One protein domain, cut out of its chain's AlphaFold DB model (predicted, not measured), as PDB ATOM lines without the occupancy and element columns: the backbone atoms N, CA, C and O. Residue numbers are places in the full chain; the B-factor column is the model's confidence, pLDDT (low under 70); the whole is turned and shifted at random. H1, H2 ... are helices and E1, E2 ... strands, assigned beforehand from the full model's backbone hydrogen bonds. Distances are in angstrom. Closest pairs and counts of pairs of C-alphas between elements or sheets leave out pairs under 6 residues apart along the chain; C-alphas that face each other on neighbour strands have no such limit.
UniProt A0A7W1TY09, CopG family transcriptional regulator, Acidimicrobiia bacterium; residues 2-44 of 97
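Overview. This is residues 2 to 44 of the 97 residues of the protein "CopG family transcriptional regulator" of Acidimicrobiia bacterium (UniProt A0A7W1TY09). An open, flat U: the small two-strand hairpin of E1 and E2 stands at one end, H1 makes the base, and short H2 with the tail after it makes the other arm. Residues 21 to 44 stand free, with no core between the arms. The printed part has 43 residues, with two named strands and two named helices in the order E1, E2, H1, H2 along the chain; the class is mixed, helices and strands, and the sheet E1 - E2 is antiparallel. It is only just extended, close to loose, with a radius of gyration of the C-alphas of 13.8 A and spans of 40 by 23 by 9 A.

Arrangement. E1, residues 5 to 8, and E2, residues 14 to 16, form a hairpin, antiparallel at 152 degrees; N 6 and O 15 are 2.9 A apart, within hydrogen-bond range. H1, residues 17 to 29, follows E2 directly; its closest C-alphas to E1 are those of Ala 17 and Ala 5, 7.0 A apart. H2, residues 33 to 39, is apart from E1, E2 and H1. In H1 and H2 every O i to N i+4 pair is within hydrogen-bond range.

Along the chain. E1 begins at C-alpha 5 (8.770, 20.404, 18.029) and measures 8.1 A, E2 5.9 A. H1 measures 18.4 A, and H2, 9.9 A, ends at C-alpha 39 (12.086, -3.135, -0.100).

Size, cuts and confidence. The C-alphas of Ala 2 and Pro 44, the two farthest apart, are 42.4 A apart. The printed part has no cut, and its links are tight. The model's pLDDT is under 70 at residues 2 to 4 and 36 to 44.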
ATOM      1  N   ALA A   2       1.469  21.359  24.882       52.66
ATOM      2  CA  ALA A   2       2.263  22.066  23.882       52.66
ATOM      3  C   ALA A   2       2.969  21.070  22.952       52.66
ATOM      4  O   ALA A   2       3.595  20.112  23.408       52.66
ATOM      5  N   GLU A   3       2.823  21.280  21.649       62.66
ATOM      6  CA  GLU A   3       3.502  20.520  20.607       62.66
ATOM      7  C   GLU A   3       4.993  20.876  20.606       62.66
ATOM      8  O   GLU A   3       5.462  21.716  19.843       62.66
ATOM      9  N   ASN A   4       5.763  20.263  21.505       68.81
ATOM     10  CA  ASN A   4       7.209  20.449  21.522       68.81
ATOM     11  C   ASN A   4       7.786  19.863  20.223       68.81
ATOM     12  O   ASN A   4       7.884  18.645  20.057       68.81
ATOM     13  N   ALA A   5       8.106  20.743  19.276       76.69
ATOM     14  CA  ALA A   5       8.770  20.404  18.029       76.69
ATOM     15  C   ALA A   5      10.287  20.377  18.262       76.69
ATOM     16  O   ALA A   5      10.905  21.404  18.534       76.69
ATOM     17  N   TYR A   6      10.894  19.198  18.135       83.69
ATOM     18  CA  TYR A   6      12.323  18.966  18.385       83.69
ATOM     19  C   TYR A   6      13.208  19.253  17.161       83.69
ATOM     20  O   TYR A   6      14.426  19.101  17.218       83.69
ATOM     21  N   GLY A   7      12.605  19.641  16.033       88.44
ATOM     22  CA  GLY A   7      13.304  19.965  14.791       88.44
ATOM     23  C   GLY A   7      12.551  19.509  13.543       88.44
ATOM     24  O   GLY A   7      11.351  19.228  13.581       88.44
ATOM     25  N   ARG A   8      13.265  19.430  12.414       90.38
ATOM     26  CA  ARG A   8      12.753  18.903  11.140       90.38
ATOM     27  C   ARG A   8      13.602  17.738  10.656       90.38
ATOM     28  O   ARG A   8      14.825  17.757  10.747       90.38
ATOM     29  N   THR A   9      12.936  16.737  10.096       87.19
ATOM     30  CA  THR A   9      13.594  15.656   9.353       87.19
ATOM     31  C   THR A   9      14.231  16.198   8.065       87.19
ATOM     32  O   THR A   9      13.797  17.241   7.572       87.19
ATOM     33  N   PRO A  10      15.183  15.479   7.438       83.88
ATOM     34  CA  PRO A  10      15.711  15.849   6.119       83.88
ATOM     35  C   PRO A  10      14.625  15.995   5.039       83.88
ATOM     36  O   PRO A  10      14.780  16.764   4.100       83.88
ATOM     37  N   SER A  11      13.495  15.295   5.199       79.94
ATOM     38  CA  SER A  11      12.305  15.422   4.346       79.94
ATOM     39  C   SER A  11      11.404  16.627   4.666       79.94
ATOM     40  O   SER A  11      10.350  16.776   4.058       79.94
ATOM     41  N   GLY A  12      11.761  17.462   5.647       87.44
ATOM     42  CA  GLY A  12      11.014  18.661   6.041       87.44
ATOM     43  C   GLY A  12       9.855  18.433   7.019       87.44
ATOM     44  O   GLY A  12       9.276  19.405   7.500       87.44
ATOM     45  N   LYS A  13       9.530  17.180   7.369       86.50
ATOM     46  CA  LYS A  13       8.495  16.863   8.372       86.50
ATOM     47  C   LYS A  13       8.934  17.302   9.770       86.50
ATOM     48  O   LYS A  13      10.092  17.077  10.132       86.50
ATOM     49  N   LEU A  14       8.012  17.890  10.534       90.31
ATOM     50  CA  LEU A  14       8.232  18.297  11.924       90.31
ATOM     51  C   LEU A  14       8.416  17.077  12.830       90.31
ATOM     52  O   LEU A  14       7.666  16.107  12.735       90.31
ATOM     53  N   LEU A  15       9.412  17.146  13.712       89.25
ATOM     54  CA  LEU A  15       9.701  16.123  14.709       89.25
ATOM     55  C   LEU A  15       8.890  16.415  15.979       89.25
ATOM     56  O   LEU A  15       9.370  17.099  16.881       89.25
ATOM     57  N   THR A  16       7.636  15.969  16.021       92.19
ATOM     58  CA  THR A  16       6.753  16.149  17.186       92.19
ATOM     59  C   THR A  16       6.919  15.009  18.194       92.19
ATOM     60  O   THR A  16       7.331  13.908  17.829       92.19
ATOM     61  N   ALA A  17       6.560  15.247  19.460       88.94
ATOM     62  CA  ALA A  17       6.554  14.203  20.494       88.94
ATOM     63  C   ALA A  17       5.692  12.989  20.100       88.94
ATOM     64  O   ALA A  17       6.089  11.852  20.319       88.94
ATOM     65  N   GLU A  18       4.551  13.230  19.450       89.12
ATOM     66  CA  GLU A  18       3.679  12.172  18.933       89.12
ATOM     67  C   GLU A  18       4.368  11.340  17.839       89.12
ATOM     68  O   GLU A  18       4.306  10.113  17.858       89.12
ATOM     69  N   LEU A  19       5.069  11.995  16.902       90.56
ATOM     70  CA  LEU A  19       5.818  11.300  15.856       90.56
ATOM     71  C   LEU A  19       6.935  10.438  16.455       90.56
ATOM     72  O   LEU A  19       7.136   9.311  16.012       90.56
ATOM     73  N   ILE A  20       7.641  10.957  17.462       89.94
ATOM     74  CA  ILE A  20       8.693  10.219  18.171       89.94
ATOM     75  C   ILE A  20       8.102   9.019  18.915       89.94
ATOM     76  O   ILE A  20       8.660   7.929  18.814       89.94
ATOM     77  N   GLY A  21       6.974   9.192  19.613       92.25
ATOM     78  CA  GLY A  21       6.307   8.104  20.333       92.25
ATOM     79  C   GLY A  21       5.929   6.959  19.398       92.25
ATOM     80  O   GLY A  21       6.349   5.827  19.610       92.25
ATOM     81  N   ARG A  22       5.277   7.280  18.274       92.38
ATOM     82  CA  ARG A  22       4.905   6.288  17.256       92.38
ATOM     83  C   ARG A  22       6.111   5.546  16.675       92.38
ATOM     84  O   ARG A  22       6.058   4.339  16.482       92.38
ATOM     85  N   LEU A  23       7.194   6.263  16.367       90.38
ATOM     86  CA  LEU A  23       8.419   5.642  15.851       90.38
ATOM     87  C   LEU A  23       9.104   4.759  16.902       90.38
ATOM     88  O   LEU A  23       9.766   3.792  16.537       90.38
ATOM     89  N   SER A  24       8.951   5.094  18.184       92.38
ATOM     90  CA  SER A  24       9.500   4.312  19.297       92.38
ATOM     91  C   SER A  24       8.735   3.002  19.466       92.38
ATOM     92  O   SER A  24       9.360   1.949  19.505       92.38
ATOM     93  N   GLU A  25       7.400   3.046  19.436       93.69
ATOM     94  CA  GLU A  25       6.545   1.847  19.457       93.69
ATOM     95  C   GLU A  25       6.869   0.901  18.294       93.69
ATOM     96  O   GLU A  25       7.073  -0.291  18.503       93.69
ATOM     97  N   GLN A  26       7.020   1.436  17.077       88.25
ATOM     98  CA  GLN A  26       7.403   0.640  15.904       88.25
ATOM     99  C   GLN A  26       8.782  -0.023  16.054       88.25
ATOM    100  O   GLN A  26       9.012  -1.110  15.531       88.25
ATOM    101  N   ALA A  27       9.718   0.632  16.743       88.69
ATOM    102  CA  ALA A  27      11.037   0.063  16.995       88.69
ATOM    103  C   ALA A  27      10.998  -1.046  18.058       88.69
ATOM    104  O   ALA A  27      11.735  -2.023  17.926       88.69
ATOM    105  N   GLU A  28      10.148  -0.907  19.079       89.38
ATOM    106  CA  GLU A  28       9.941  -1.920  20.123       89.38
ATOM    107  C   GLU A  28       9.180  -3.149  19.610       89.38
ATOM    108  O   GLU A  28       9.525  -4.270  19.980       89.38
ATOM    109  N   GLU A  29       8.198  -2.956  18.721       91.50
ATOM    110  CA  GLU A  29       7.496  -4.041  18.013       91.50
ATOM    111  C   GLU A  29       8.463  -4.874  17.153       91.50
ATOM    112  O   GLU A  29       8.284  -6.080  16.976       91.50
ATOM    113  N   GLY A  30       9.549  -4.240  16.704       84.75
ATOM    114  CA  GLY A  30      10.584  -4.851  15.890       84.75
ATOM    115  C   GLY A  30      10.226  -4.816  14.408       84.75
ATOM    116  O   GLY A  30       9.081  -4.983  14.002       84.75
ATOM    117  N   PHE A  31      11.238  -4.600  13.569       79.75
ATOM    118  CA  PHE A  31      11.068  -4.637  12.121       79.75
ATOM    119  C   PHE A  31      11.573  -5.959  11.550       79.75
ATOM    120  O   PHE A  31      12.672  -6.404  11.892       79.75
ATOM    121  N   ASP A  32      10.816  -6.539  10.619       82.38
ATOM    122  CA  ASP A  32      11.273  -7.687   9.843       82.38
ATOM    123  C   ASP A  32      12.408  -7.261   8.893       82.38
ATOM    124  O   ASP A  32      12.240  -6.456   7.969       82.38
ATOM    125  N   VAL A  33      13.601  -7.793   9.153       78.25
ATOM    126  CA  VAL A  33      14.813  -7.495   8.387       78.25
ATOM    127  C   VAL A  33      14.686  -8.002   6.952       78.25
ATOM    128  O   VAL A  33      15.153  -7.319   6.035       78.25
ATOM    129  N   ASP A  34      14.026  -9.142   6.739       72.69
ATOM    130  CA  ASP A  34      13.865  -9.725   5.407       72.69
ATOM    131  C   ASP A  34      12.934  -8.852   4.549       72.69
ATOM    132  O   ASP A  34      13.242  -8.563   3.386       72.69
ATOM    133  N   GLU A  35      11.870  -8.301   5.145       71.69
ATOM    134  CA  GLU A  35      10.998  -7.325   4.481       71.69
ATOM    135  C   GLU A  35      11.740  -6.013   4.152       71.69
ATOM    136  O   GLU A  35      11.615  -5.468   3.046       71.69
ATOM    137  N   ILE A  36      12.564  -5.503   5.079       68.38
ATOM    138  CA  ILE A  36      13.354  -4.278   4.865       68.38
ATOM    139  C   ILE A  36      14.364  -4.454   3.725       68.38
ATOM    140  O   ILE A  36      14.567  -3.529   2.925       68.38
ATOM    141  N   LEU A  37      15.019  -5.613   3.649       63.09
ATOM    142  CA  LEU A  37      15.982  -5.918   2.592       63.09
ATOM    143  C   LEU A  37      15.288  -6.038   1.232       63.09
ATOM    144  O   LEU A  37      15.787  -5.466   0.260       63.09
ATOM    145  N   TYR A  38      14.113  -6.672   1.172       62.38
ATOM    146  CA  TYR A  38      13.338  -6.803  -0.066       62.38
ATOM    147  C   TYR A  38      12.850  -5.447  -0.606       62.38
ATOM    148  O   TYR A  38      12.845  -5.209  -1.814       62.38
ATOM    149  N   ARG A  39      12.504  -4.501   0.281       59.88
ATOM    150  CA  ARG A  39      12.086  -3.135  -0.100       59.88
ATOM    151  C   ARG A  39      13.231  -2.249  -0.602       59.88
ATOM    152  O   ARG A  39      12.973  -1.224  -1.239       59.88
ATOM    153  N   ARG A  40      14.500  -2.602  -0.359       57.12
ATOM    154  CA  ARG A  40      15.663  -1.855  -0.875       57.12
ATOM    155  C   ARG A  40      15.918  -2.190  -2.346       57.12
ATOM    156  O   ARG A  40      16.942  -2.767  -2.689       57.12
ATOM    157  N   GLY A  41      15.049  -1.718  -3.239       57.12
ATOM    158  CA  GLY A  41      15.144  -1.958  -4.686       57.12
ATOM    159  C   GLY A  41      16.412  -1.460  -5.404       57.12
ATOM    160  O   GLY A  41      16.511  -1.642  -6.608       57.12
ATOM    161  N   CYS A  42      17.384  -0.831  -4.730       55.81
ATOM    162  CA  CYS A  42      18.578  -0.264  -5.379       55.81
ATOM    163  C   CYS A  42      19.842  -0.191  -4.499       55.81
ATOM    164  O   CYS A  42      20.840   0.374  -4.945       55.81
ATOM    165  N   ARG A  43      19.840  -0.676  -3.245       64.69
ATOM    166  CA  ARG A  43      21.028  -0.551  -2.378       64.69
ATOM    167  C   ARG A  43      21.652  -1.923  -2.145       64.69
ATOM    168  O   ARG A  43      21.095  -2.669  -1.339       64.69
ATOM    169  N   PRO A  44      22.787  -2.246  -2.792       61.09
ATOM    170  CA  PRO A  44      23.495  -3.478  -2.490       61.09
ATOM    171  C   PRO A  44      23.799  -3.557  -0.985       61.09
ATOM    172  O   PRO A  44      24.010  -2.515  -0.343       61.09
TER     173      PRO A  44